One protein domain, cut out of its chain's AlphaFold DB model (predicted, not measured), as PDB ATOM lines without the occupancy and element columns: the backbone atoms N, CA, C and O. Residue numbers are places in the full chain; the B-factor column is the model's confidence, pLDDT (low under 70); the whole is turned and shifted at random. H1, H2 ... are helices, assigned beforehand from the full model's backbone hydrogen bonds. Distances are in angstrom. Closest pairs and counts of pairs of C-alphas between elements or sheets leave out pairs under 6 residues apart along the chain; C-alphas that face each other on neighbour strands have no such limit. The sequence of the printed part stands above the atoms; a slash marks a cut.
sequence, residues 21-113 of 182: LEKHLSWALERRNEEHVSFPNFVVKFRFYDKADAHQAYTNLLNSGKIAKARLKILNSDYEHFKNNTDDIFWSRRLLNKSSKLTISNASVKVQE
ATOM      1  N   LEU A  21       6.090  16.076  11.795       84.62
ATOM      2  CA  LEU A  21       6.053  17.530  11.931       84.62
ATOM      3  C   LEU A  21       5.139  17.990  13.075       84.62
ATOM      4  O   LEU A  21       5.516  18.881  13.830       84.62
ATOM      5  N   GLU A  22       3.965  17.381  13.251       86.75
ATOM      6  CA  GLU A  22       3.075  17.715  14.370       86.75
ATOM      7  C   GLU A  22       3.707  17.381  15.718       86.75
ATOM      8  O   GLU A  22       3.612  18.181  16.640       86.75
ATOM      9  N   LYS A  23       4.433  16.263  15.826       86.88
ATOM     10  CA  LYS A  23       5.192  15.930  17.042       86.88
ATOM     11  C   LYS A  23       6.286  16.960  17.327       86.88
ATOM     12  O   LYS A  23       6.462  17.360  18.478       86.88
ATOM     13  N   HIS A  24       7.000  17.402  16.292       87.88
ATOM     14  CA  HIS A  24       8.022  18.444  16.413       87.88
ATOM     15  C   HIS A  24       7.408  19.770  16.874       87.88
ATOM     16  O   HIS A  24       7.944  20.430  17.765       87.88
ATOM     17  N   LEU A  25       6.257  20.130  16.304       87.50
ATOM     18  CA  LEU A  25       5.541  21.359  16.623       87.50
ATOM     19  C   LEU A  25       4.968  21.351  18.027       87.50
ATOM     20  O   LEU A  25       5.176  22.319  18.748       87.50
ATOM     21  N   SER A  26       4.290  20.279  18.436       87.94
ATOM     22  CA  SER A  26       3.750  20.164  19.792       87.94
ATOM     23  C   SER A  26       4.861  20.322  20.825       87.94
ATOM     24  O   SER A  26       4.756  21.163  21.712       87.94
ATOM     25  N   TRP A  27       5.991  19.636  20.633       87.50
ATOM     26  CA  TRP A  27       7.144  19.779  21.520       87.50
ATOM     27  C   TRP A  27       7.716  21.207  21.545       87.50
ATOM     28  O   TRP A  27       8.026  21.732  22.615       87.50
ATOM     29  N   ALA A  28       7.832  21.863  20.386       85.50
ATOM     30  CA  ALA A  28       8.321  23.238  20.314       85.50
ATOM     31  C   ALA A  28       7.343  24.244  20.954       85.50
ATOM     32  O   ALA A  28       7.770  25.247  21.536       85.50
ATOM     33  N   LEU A  29       6.036  23.994  20.852       84.06
ATOM     34  CA  LEU A  29       4.968  24.869  21.338       84.06
ATOM     35  C   LEU A  29       4.652  24.684  22.823       84.06
ATOM     36  O   LEU A  29       4.238  25.653  23.446       84.06
ATOM     37  N   GLU A  30       4.870  23.506  23.403       83.38
ATOM     38  CA  GLU A  30       4.749  23.273  24.851       83.38
ATOM     39  C   GLU A  30       5.797  24.066  25.650       83.38
ATOM     40  O   GLU A  30       5.601  24.377  26.820       83.38
ATOM     41  N   ARG A  31       6.899  24.454  25.001       72.38
ATOM     42  CA  ARG A  31       8.079  25.055  25.635       72.38
ATOM     43  C   ARG A  31       8.269  26.525  25.281       72.38
ATOM     44  O   ARG A  31       9.357  26.938  24.888       72.38
ATOM     45  N   ARG A  32       7.201  27.330  25.355       64.69
ATOM     46  CA  ARG A  32       7.205  28.746  24.911       64.69
ATOM     47  C   ARG A  32       8.248  29.631  25.604       64.69
ATOM     48  O   ARG A  32       8.691  30.587  24.979       64.69
ATOM     49  N   ASN A  33       8.654  29.282  26.823       62.97
ATOM     50  CA  ASN A  33       9.547  30.089  27.665       62.97
ATOM     51  C   ASN A  33      10.944  29.466  27.834       62.97
ATOM     52  O   ASN A  33      11.707  29.878  28.697       62.97
ATOM     53  N   GLU A  34      11.257  28.443  27.043       62.34
ATOM     54  CA  GLU A  34      12.406  27.572  27.250       62.34
ATOM     55  C   GLU A  34      13.322  27.587  26.010       62.34
ATOM     56  O   GLU A  34      12.859  27.420  24.875       62.34
ATOM     57  N   GLU A  35      14.636  27.709  26.231       58.22
ATOM     58  CA  GLU A  35      15.729  27.679  25.227       58.22
ATOM     59  C   GLU A  35      15.868  26.316  24.503       58.22
ATOM     60  O   GLU A  35      16.766  26.059  23.701       58.22
ATOM     61  N   HIS A  36      14.945  25.397  24.778       63.44
ATOM     62  CA  HIS A  36      15.040  23.986  24.439       63.44
ATOM     63  C   HIS A  36      14.802  23.672  22.963       63.44
ATOM     64  O   HIS A  36      14.983  22.522  22.585       63.44
ATOM     65  N   VAL A  37      14.430  24.648  22.129       78.88
ATOM     66  CA  VAL A  37      14.159  24.422  20.696       78.88
ATOM     67  C   VAL A  37      15.406  24.607  19.830       78.88
ATOM     68  O   VAL A  37      15.315  24.423  18.628       78.88
ATOM     69  N   SER A  38      16.583  24.883  20.402       88.19
ATOM     70  CA  SER A  38      17.829  24.927  19.626       88.19
ATOM     71  C   SER A  38      18.072  23.634  18.828       88.19
ATOM     72  O   SER A  38      17.688  22.533  19.242       88.19
ATOM     73  N   PHE A  39      18.743  23.755  17.680       92.25
ATOM     74  CA  PHE A  39      18.986  22.624  16.780       92.25
ATOM     75  C   PHE A  39      19.656  21.413  17.466       92.25
ATOM     76  O   PHE A  39      19.154  20.296  17.307       92.25
ATOM     77  N   PRO A  40      20.705  21.567  18.304       91.56
ATOM     78  CA  PRO A  40      21.298  20.430  19.016       91.56
ATOM     79  C   PRO A  40      20.300  19.696  19.921       91.56
ATOM     80  O   PRO A  40      20.261  18.461  19.946       91.56
ATOM     81  N   ASN A  41      19.461  20.448  20.636       90.50
ATOM     82  CA  ASN A  41      18.447  19.888  21.525       90.50
ATOM     83  C   ASN A  41      17.365  19.153  20.733       90.50
ATOM     84  O   ASN A  41      16.967  18.051  21.116       90.50
ATOM     85  N   PHE A  42      16.949  19.709  19.597       91.44
ATOM     86  CA  PHE A  42      16.038  19.062  18.659       91.44
ATOM     87  C   PHE A  42      16.597  17.718  18.159       91.44
ATOM     88  O   PHE A  42      15.928  16.684  18.253       91.44
ATOM     89  N   VAL A  43      17.861  17.694  17.726       91.69
ATOM     90  CA  VAL A  43      18.546  16.480  17.252       91.69
ATOM     91  C   VAL A  43      18.624  15.397  18.330       91.69
ATOM     92  O   VAL A  43      18.447  14.205  18.055       91.69
ATOM     93  N   VAL A  44      18.889  15.776  19.581       90.12
ATOM     94  CA  VAL A  44      18.904  14.838  20.714       90.12
ATOM     95  C   VAL A  44      17.493  14.348  21.039       90.12
ATOM     96  O   VAL A  44      17.298  13.139  21.190       90.12
ATOM     97  N   LYS A  45      16.507  15.248  21.096       90.31
ATOM     98  CA  LYS A  45      15.123  14.937  21.468       90.31
ATOM     99  C   LYS A  45      14.480  13.925  20.525       90.31
ATOM    100  O   LYS A  45      13.862  12.972  20.996       90.31
ATOM    101  N   PHE A  46      14.642  14.125  19.220       90.12
ATOM    102  CA  PHE A  46      14.047  13.273  18.187       90.12
ATOM    103  C   PHE A  46      14.993  12.182  17.686       90.12
ATOM    104  O   PHE A  46      14.638  11.427  16.788       90.12
ATOM    105  N   ARG A  47      16.170  12.050  18.314       90.56
ATOM    106  CA  ARG A  47      17.160  11.004  18.028       90.56
ATOM    107  C   ARG A  47      17.541  10.932  16.549       90.56
ATOM    108  O   ARG A  47      17.686   9.844  16.002       90.56
ATOM    109  N   PHE A  48      17.772  12.081  15.917       90.50
ATOM    110  CA  PHE A  48      18.322  12.080  14.566       90.50
ATOM    111  C   PHE A  48      19.752  11.524  14.575       90.50
ATOM    112  O   PHE A  48      20.569  11.853  15.449       90.50
ATOM    113  N   TYR A  49      20.034  10.645  13.618       87.31
ATOM    114  CA  TYR A  49      21.354  10.045  13.404       87.31
ATOM    115  C   TYR A  49      21.969  10.472  12.079       87.31
ATOM    116  O   TYR A  49      23.192  10.515  11.987       87.31
ATOM    117  N   ASP A  50      21.125  10.794  11.104       89.69
ATOM    118  CA  ASP A  50      21.535  11.386   9.848       89.69
ATOM    119  C   ASP A  50      21.526  12.919   9.951       89.69
ATOM    120  O   ASP A  50      20.621  13.517  10.550       89.69
ATOM    121  N   LYS A  51      22.573  13.536   9.399       92.56
ATOM    122  CA  LYS A  51      22.764  14.988   9.409       92.56
ATOM    123  C   LYS A  51      21.741  15.680   8.511       92.56
ATOM    124  O   LYS A  51      21.105  16.639   8.948       92.56
ATOM    125  N   ALA A  52      21.565  15.203   7.282       92.69
ATOM    126  CA  ALA A  52      20.680  15.827   6.305       92.69
ATOM    127  C   ALA A  52      19.216  15.768   6.765       92.69
ATOM    128  O   ALA A  52      18.536  16.797   6.757       92.69
ATOM    129  N   ASP A  53      18.773  14.619   7.277       92.44
ATOM    130  CA  ASP A  53      17.413  14.439   7.799       92.44
ATOM    131  C   ASP A  53      17.120  15.388   8.968       92.44
ATOM    132  O   ASP A  53      16.043  15.984   9.046       92.44
ATOM    133  N   ALA A  54      18.088  15.564   9.877       93.56
ATOM    134  CA  ALA A  54      17.967  16.484  11.002       93.56
ATOM    135  C   ALA A  54      17.770  17.930  10.541       93.56
ATOM    136  O   ALA A  54      16.856  18.614  11.014       93.56
ATOM    137  N   HIS A  55      18.619  18.392   9.618       94.50
ATOM    138  CA  HIS A  55      18.527  19.737   9.058       94.50
ATOM    139  C   HIS A  55      17.197  19.943   8.341       94.50
ATOM    140  O   HIS A  55      16.514  20.932   8.600       94.50
ATOM    141  N   GLN A  56      16.778  18.988   7.510       94.50
ATOM    142  CA  GLN A  56      15.511  19.067   6.794       94.50
ATOM    143  C   GLN A  56      14.320  19.131   7.759       94.50
ATOM    144  O   GLN A  56      13.450  19.994   7.626       94.50
ATOM    145  N   ALA A  57      14.284  18.258   8.767       93.06
ATOM    146  CA  ALA A  57      13.208  18.228   9.750       93.06
ATOM    147  C   ALA A  57      13.129  19.520  10.574       93.06
ATOM    148  O   ALA A  57      12.028  19.994  10.871       93.06
ATOM    149  N   TYR A  58      14.275  20.104  10.920       94.12
ATOM    150  CA  TYR A  58      14.328  21.356  11.663       94.12
ATOM    151  C   TYR A  58      13.956  22.564  10.798       94.12
ATOM    152  O   TYR A  58      13.180  23.414  11.226       94.12
ATOM    153  N   THR A  59      14.402  22.616   9.544       93.75
ATOM    154  CA  THR A  59      13.960  23.639   8.586       93.75
ATOM    155  C   THR A  59      12.445  23.576   8.369       93.75
ATOM    156  O   THR A  59      11.780  24.611   8.375       93.75
ATOM    157  N   ASN A  60      11.860  22.378   8.281       92.25
ATOM    158  CA  ASN A  60      10.404  22.208   8.203       92.25
ATOM    159  C   ASN A  60       9.685  22.712   9.466       92.25
ATOM    160  O   ASN A  60       8.609  23.303   9.370       92.25
ATOM    161  N   LEU A  61      10.278  22.516  10.649       91.38
ATOM    162  CA  LEU A  61       9.761  23.062  11.906       91.38
ATOM    163  C   LEU A  61       9.753  24.599  11.882       91.38
ATOM    164  O   LEU A  61       8.734  25.211  12.215       91.38
ATOM    165  N   LEU A  62      10.856  25.218  11.458       91.44
ATOM    166  CA  LEU A  62      10.997  26.675  11.360       91.44
ATOM    167  C   LEU A  62      10.028  27.277  10.325       91.44
ATOM    168  O   LEU A  62       9.419  28.314  10.577       91.44
ATOM    169  N   ASN A  63       9.794  26.575   9.215       91.69
ATOM    170  CA  ASN A  63       8.890  26.998   8.140       91.69
ATOM    171  C   ASN A  63       7.406  26.683   8.396       91.69
ATOM    172  O   ASN A  63       6.553  27.016   7.578       91.69
ATOM    173  N   SER A  64       7.066  26.071   9.531       88.12
ATOM    174  CA  SER A  64       5.690  25.667   9.854       88.12
ATOM    175  C   SER A  64       4.688  26.819   9.993       88.12
ATOM    176  O   SER A  64       3.482  26.580  10.024       88.12
ATOM    177  N   GLY A  65       5.166  28.053  10.186       85.81
ATOM    178  CA  GLY A  65       4.331  29.235  10.423       85.81
ATOM    179  C   GLY A  65       3.602  29.260  11.775       85.81
ATOM    180  O   GLY A  65       2.939  30.247  12.082       85.81
ATOM    181  N   LYS A  66       3.725  28.216  12.609       86.81
ATOM    182  CA  LYS A  66       3.045  28.133  13.918       86.81
ATOM    183  C   LYS A  66       3.866  28.710  15.075       86.81
ATOM    184  O   LYS A  66       3.336  28.912  16.166       86.81
ATOM    185  N   ILE A  67       5.159  28.957  14.862       86.38
ATOM    186  CA  ILE A  67       6.055  29.568  15.851       86.38
ATOM    187  C   ILE A  67       5.948  31.097  15.746       86.38
ATOM    188  O   ILE A  67       5.963  31.655  14.652       86.38
ATOM    189  N   ALA A  68       5.859  31.787  16.888       87.69
ATOM    190  CA  ALA A  68       5.796  33.249  16.928       87.69
ATOM    191  C   ALA A  68       7.014  33.894  16.240       87.69
ATOM    192  O   ALA A  68       8.150  33.485  16.480       87.69
ATOM    193  N   LYS A  69       6.793  34.947  15.438       88.75
ATOM    194  CA  LYS A  69       7.830  35.578  14.592       88.75
ATOM    195  C   LYS A  69       9.087  36.010  15.357       88.75
ATOM    196  O   LYS A  69      10.191  35.787  14.875       88.75
ATOM    197  N   ALA A  70       8.927  36.594  16.548       87.50
ATOM    198  CA  ALA A  70      10.056  37.020  17.378       87.50
ATOM    199  C   ALA A  70      10.950  35.833  17.775       87.50
ATOM    200  O   ALA A  70      12.166  35.881  17.613       87.50
ATOM    201  N   ARG A  71      10.329  34.729  18.205       86.56
ATOM    202  CA  ARG A  71      11.028  33.488  18.547       86.56
ATOM    203  C   ARG A  71      11.644  32.823  17.318       86.56
ATOM    204  O   ARG A  71      12.771  32.356  17.388       86.56
ATOM    205  N   LEU A  72      10.932  32.814  16.191       89.69
ATOM    206  CA  LEU A  72      11.436  32.270  14.930       89.69
ATOM    207  C   LEU A  72      12.711  32.991  14.468       89.69
ATOM    208  O   LEU A  72      13.643  32.336  14.016       89.69
ATOM    209  N   LYS A  73      12.779  34.321  14.614       90.31
ATOM    210  CA  LYS A  73      13.977  35.105  14.274       90.31
ATOM    211  C   LYS A  73      15.196  34.665  15.089       90.31
ATOM    212  O   LYS A  73      16.264  34.491  14.513       90.31
ATOM    213  N   ILE A  74      15.018  34.460  16.395       89.00
ATOM    214  CA  ILE A  74      16.079  33.978  17.293       89.00
ATOM    215  C   ILE A  74      16.510  32.569  16.877       89.00
ATOM    216  O   ILE A  74      17.676  32.353  16.579       89.00
ATOM    217  N   LEU A  75      15.555  31.644  16.729       90.19
ATOM    218  CA  LEU A  75      15.848  30.260  16.344       90.19
ATOM    219  C   LEU A  75      16.543  30.147  14.981       90.19
ATOM    220  O   LEU A  75      17.411  29.296  14.818       90.19
ATOM    221  N   ASN A  76      16.181  30.993  14.012       92.62
ATOM    222  CA  ASN A  76      16.864  31.062  12.720       92.62
ATOM    223  C   ASN A  76      18.296  31.586  12.865       92.62
ATOM    224  O   ASN A  76      19.208  31.015  12.276       92.62
ATOM    225  N   SER A  77      18.501  32.641  13.656       92.31
ATOM    226  CA  SER A  77      19.837  33.185  13.926       92.31
ATOM    227  C   SER A  77      20.742  32.141  14.582       92.31
ATOM    228  O   SER A  77      21.854  31.907  14.116       92.31
ATOM    229  N   ASP A  78      20.242  31.464  15.615       91.31
ATOM    230  CA  ASP A  78      20.979  30.419  16.329       91.31
ATOM    231  C   ASP A  78      21.284  29.228  15.421       91.31
ATOM    232  O   ASP A  78      22.357  28.631  15.501       91.31
ATOM    233  N   TYR A  79      20.349  28.881  14.537       94.56
ATOM    234  CA  TYR A  79      20.518  27.784  13.595       94.56
ATOM    235  C   TYR A  79      21.568  28.080  12.525       94.56
ATOM    236  O   TYR A  79      22.416  27.230  12.253       94.56
ATOM    237  N   GLU A  80      21.563  29.282  11.952       94.19
ATOM    238  CA  GLU A  80      22.596  29.691  10.998       94.19
ATOM    239  C   GLU A  80      23.961  29.829  11.678       94.19
ATOM    240  O   GLU A  80      24.966  29.350  11.152       94.19
ATOM    241  N   HIS A  81      24.009  30.382  12.894       93.00
ATOM    242  CA  HIS A  81      25.236  30.396  13.687       93.00
ATOM    243  C   HIS A  81      25.748  28.973  13.952       93.00
ATOM    244  O   HIS A  81      26.940  28.706  13.788       93.00
ATOM    245  N   PHE A  82      24.862  28.041  14.314       93.31
ATOM    246  CA  PHE A  82      25.220  26.643  14.533       93.31
ATOM    247  C   PHE A  82      25.823  26.010  13.273       93.31
ATOM    248  O   PHE A  82      26.917  25.441  13.360       93.31
ATOM    249  N   LYS A  83      25.147  26.158  12.121       92.62
ATOM    250  CA  LYS A  83      25.584  25.648  10.810       92.62
ATOM    251  C   LYS A  83      26.983  26.131  10.438       92.62
ATOM    252  O   LYS A  83      27.797  25.336   9.988       92.62
ATOM    253  N   ASN A  84      27.266  27.409  10.669       90.94
ATOM    254  CA  ASN A  84      28.516  28.021  10.224       90.94
ATOM    255  C   ASN A  84      29.703  27.761  11.164       90.94
ATOM    256  O   ASN A  84      30.842  27.819  10.714       90.94
ATOM    257  N   ASN A  85      29.461  27.493  12.453       89.19
ATOM    258  CA  ASN A  85      30.538  27.472  13.455       89.19
ATOM    259  C   ASN A  85      30.754  26.116  14.134       89.19
ATOM    260  O   ASN A  85      31.861  25.812  14.570       89.19
ATOM    261  N   THR A  86      29.699  25.318  14.304       89.31
ATOM    262  CA  THR A  86      29.727  24.183  15.252       89.31
ATOM    263  C   THR A  86      29.167  22.879  14.703       89.31
ATOM    264  O   THR A  86      29.280  21.846  15.363       89.31
ATOM    265  N   ASP A  87      28.601  22.909  13.501       90.56
ATOM    266  CA  ASP A  87      27.901  21.788  12.885       90.56
ATOM    267  C   ASP A  87      28.795  20.550  12.723       90.56
ATOM    268  O   ASP A  87      28.497  19.480  13.259       90.56
ATOM    269  N   ASP A  88      29.964  20.701  12.102       88.94
ATOM    270  CA  ASP A  88      30.876  19.575  11.874       88.94
ATOM    271  C   ASP A  88      31.440  18.996  13.177       88.94
ATOM    272  O   ASP A  88      31.540  17.773  13.336       88.94
ATOM    273  N   ILE A  89      31.740  19.858  14.154       90.94
ATOM    274  CA  ILE A  89      32.210  19.441  15.482       90.94
ATOM    275  C   ILE A  89      31.118  18.638  16.198       90.94
ATOM    276  O   ILE A  89      31.395  17.591  16.791       90.94
ATOM    277  N   PHE A  90      29.869  19.103  16.139       93.44
ATOM    278  CA  PHE A  90      28.730  18.439  16.759       93.44
ATOM    279  C   PHE A  90      28.515  17.031  16.188       93.44
ATOM    280  O   PHE A  90      28.426  16.063  16.953       93.44
ATOM    281  N   TRP A  91      28.486  16.888  14.860       91.50
ATOM    282  CA  TRP A  91      28.259  15.593  14.214       91.50
ATOM    283  C   TRP A  91      29.427  14.628  14.400       91.50
ATOM    284  O   TRP A  91      29.198  13.451  14.694       91.50
ATOM    285  N   SER A  92      30.665  15.124  14.355       88.06
ATOM    286  CA  SER A  92      31.860  14.318  14.635       88.06
ATOM    287  C   SER A  92      31.828  13.740  16.053       88.06
ATOM    288  O   SER A  92      31.996  12.534  16.250       88.06
ATOM    289  N   ARG A  93      31.507  14.564  17.062       88.31
ATOM    290  CA  ARG A  93      31.352  14.111  18.459       88.31
ATOM    291  C   ARG A  93      30.213  13.108  18.617       88.31
ATOM    292  O   ARG A  93      30.330  12.147  19.379       88.31
ATOM    293  N   ARG A  94      29.099  13.304  17.911       84.06
ATOM    294  CA  ARG A  94      27.945  12.399  17.971       84.06
ATOM    295  C   ARG A  94      28.266  11.026  17.377       84.06
ATOM    296  O   ARG A  94      27.857  10.019  17.957       84.06
ATOM    297  N   LEU A  95      29.024  10.981  16.280       82.88
ATOM    298  CA  LEU A  95      29.493   9.739  15.667       82.88
ATOM    299  C   LEU A  95      30.439   8.975  16.605       82.88
ATOM    300  O   LEU A  95      30.224   7.787  16.842       82.88
ATOM    301  N   LEU A  96      31.405   9.672  17.212       79.19
ATOM    302  CA  LEU A  96      32.322   9.096  18.202       79.19
ATOM    303  C   LEU A  96      31.580   8.553  19.429       79.19
ATOM    304  O   LEU A  96      31.824   7.440  19.875       79.19
ATOM    305  N   ASN A  97      30.600   9.288  19.953       72.56
ATOM    306  CA  ASN A  97      29.800   8.805  21.078       72.56
ATOM    307  C   ASN A  97      28.978   7.554  20.729       72.56
ATOM    308  O   ASN A  97      28.686   6.747  21.614       72.56
ATOM    309  N   LYS A  98      28.598   7.371  19.459       66.56
ATOM    310  CA  LYS A  98      27.916   6.160  18.986       66.56
ATOM    311  C   LYS A  98      28.886   4.979  18.892       66.56
ATOM    312  O   LYS A  98      28.551   3.903  19.386       66.56
ATOM    313  N   SER A  99      30.075   5.168  18.318       61.03
ATOM    314  CA  SER A  99      31.087   4.108  18.194       61.03
ATOM    315  C   SER A  99      31.667   3.692  19.552       61.03
ATOM    316  O   SER A  99      31.793   2.498  19.824       61.03
ATOM    317  N   SER A 100      31.914   4.642  20.454       59.16
ATOM    318  CA  SER A 100      32.369   4.366  21.822       59.16
ATOM    319  C   SER A 100      31.322   3.602  22.633       59.16
ATOM    320  O   SER A 100      31.664   2.651  23.332       59.16
ATOM    321  N   LYS A 101      30.029   3.940  22.500       57.59
ATOM    322  CA  LYS A 101      28.946   3.169  23.136       57.59
ATOM    323  C   LYS A 101      28.848   1.744  22.593       57.59
ATOM    324  O   LYS A 101      28.705   0.824  23.385       57.59
ATOM    325  N   LEU A 102      28.975   1.553  21.278       56.34
ATOM    326  CA  LEU A 102      28.999   0.217  20.669       56.34
ATOM    327  C   LEU A 102      30.190  -0.617  21.163       56.34
ATOM    328  O   LEU A 102      30.037  -1.801  21.443       56.34
ATOM    329  N   THR A 103      31.357   0.007  21.331       53.69
ATOM    330  CA  THR A 103      32.566  -0.676  21.816       53.69
ATOM    331  C   THR A 103      32.424  -1.103  23.279       53.69
ATOM    332  O   THR A 103      32.756  -2.236  23.616       53.69
ATOM    333  N   ILE A 104      31.863  -0.244  24.139       54.00
ATOM    334  CA  ILE A 104      31.609  -0.568  25.552       54.00
ATOM    335  C   ILE A 104      30.538  -1.657  25.676       54.00
ATOM    336  O   ILE A 104      30.746  -2.622  26.401       54.00
ATOM    337  N   SER A 105      29.428  -1.558  24.938       53.44
ATOM    338  CA  SER A 105      28.378  -2.582  24.969       53.44
ATOM    339  C   SER A 105      28.878  -3.941  24.470       53.44
ATOM    340  O   SER A 105      28.578  -4.956  25.090       53.44
ATOM    341  N   ASN A 106      29.707  -3.975  23.423       49.03
ATOM    342  CA  ASN A 106      30.305  -5.222  22.940       49.03
ATOM    343  C   ASN A 106      31.363  -5.784  23.907       49.03
ATOM    344  O   ASN A 106      31.494  -7.001  24.025       49.03
ATOM    345  N   ALA A 107      32.096  -4.928  24.628       46.91
ATOM    346  CA  ALA A 107      33.016  -5.357  25.680       46.91
ATOM    347  C   ALA A 107      32.269  -5.927  26.899       46.91
ATOM    348  O   ALA A 107      32.671  -6.956  27.430       46.91
ATOM    349  N   SER A 108      31.150  -5.320  27.307       49.19
ATOM    350  CA  SER A 108      30.318  -5.818  28.410       49.19
ATOM    351  C   SER A 108      29.659  -7.165  28.104       49.19
ATOM    352  O   SER A 108      29.528  -7.986  29.008       49.19
ATOM    353  N   VAL A 109      29.286  -7.422  26.846       49.97
ATOM    354  CA  VAL A 109      28.735  -8.724  26.426       49.97
ATOM    355  C   VAL A 109      29.822  -9.805  26.424       49.97
ATOM    356  O   VAL A 109      29.601 -10.883  26.965       49.97
ATOM    357  N   LYS A 110      31.037  -9.499  25.944       44.97
ATOM    358  CA  LYS A 110      32.158 -10.458  25.976       44.97
ATOM    359  C   LYS A 110      32.627 -10.824  27.390       44.97
ATOM    360  O   LYS A 110      33.136 -11.921  27.579       44.97
ATOM    361  N   VAL A 111      32.440  -9.946  28.378       48.25
ATOM    362  CA  VAL A 111      32.749 -10.231  29.795       48.25
ATOM    363  C   VAL A 111      31.674 -11.097  30.467       48.25
ATOM    364  O   VAL A 111      31.972 -11.783  31.435       48.25
ATOM    365  N   GLN A 112      30.433 -11.107  29.970       45.16
ATOM    366  CA  GLN A 112      29.410 -12.035  30.476       45.16
ATOM    367  C   GLN A 112      29.521 -13.430  29.848       45.16
ATOM    368  O   GLN A 112      29.150 -14.409  30.490       45.16
ATOM    369  N   GLU A 113      30.046 -13.528  28.624       43.50
ATOM    370  CA  GLU A 113      30.198 -14.798  27.901       43.50
ATOM    371  C   GLU A 113      31.506 -15.539  28.251       43.50
ATOM    372  O   GLU A 113      31.551 -16.767  28.240       43.50
TER     373      GLU A 113
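Overview. This is residues 21 to 113 of the 182 residues of an uncharacterized protein of Lobosporangium transversale (UniProt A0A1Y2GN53). Helices H1 to H4 make a small body with H3 touching the other three, and the long helix H5 turns off at the end of H4 in a wide V, its residues 99 to 113 sticking out. The printed part has 93 residues with five named helices in order and no named strand: all helix. It is loose, radius of gyration of the C-alphas 16.3 A, spanning 56 by 27 by 22 A.

Along the chain. H1, residues 21 to 30, begins at C-alpha 21 (6.053, 17.530, 11.931). H2 is residues 39 to 45, H3 51 to 62, H4 69 to 85. H5, residues 87 to 113, measures 39.6 A to C-alpha 113 (30.198, -14.798, 27.901).

Arrangement. H3, with residues 57 to 61 alone, touches H1 at a steep tilt of 60 degrees; the closest C-alphas, of Leu 25 and Leu 61, are 6.6 A apart. H3 and H4, a helical hairpin at 19 degrees, only just touch, with 3 pairs of C-alphas within 8 A, closest Leu 62 and Leu 72. In each helix every O i to N i+4 pair is within hydrogen-bond range.

Size, cuts and confidence. The printed part has no cut. Residues 32 to 36 and 98 to 113 have pLDDT under 70.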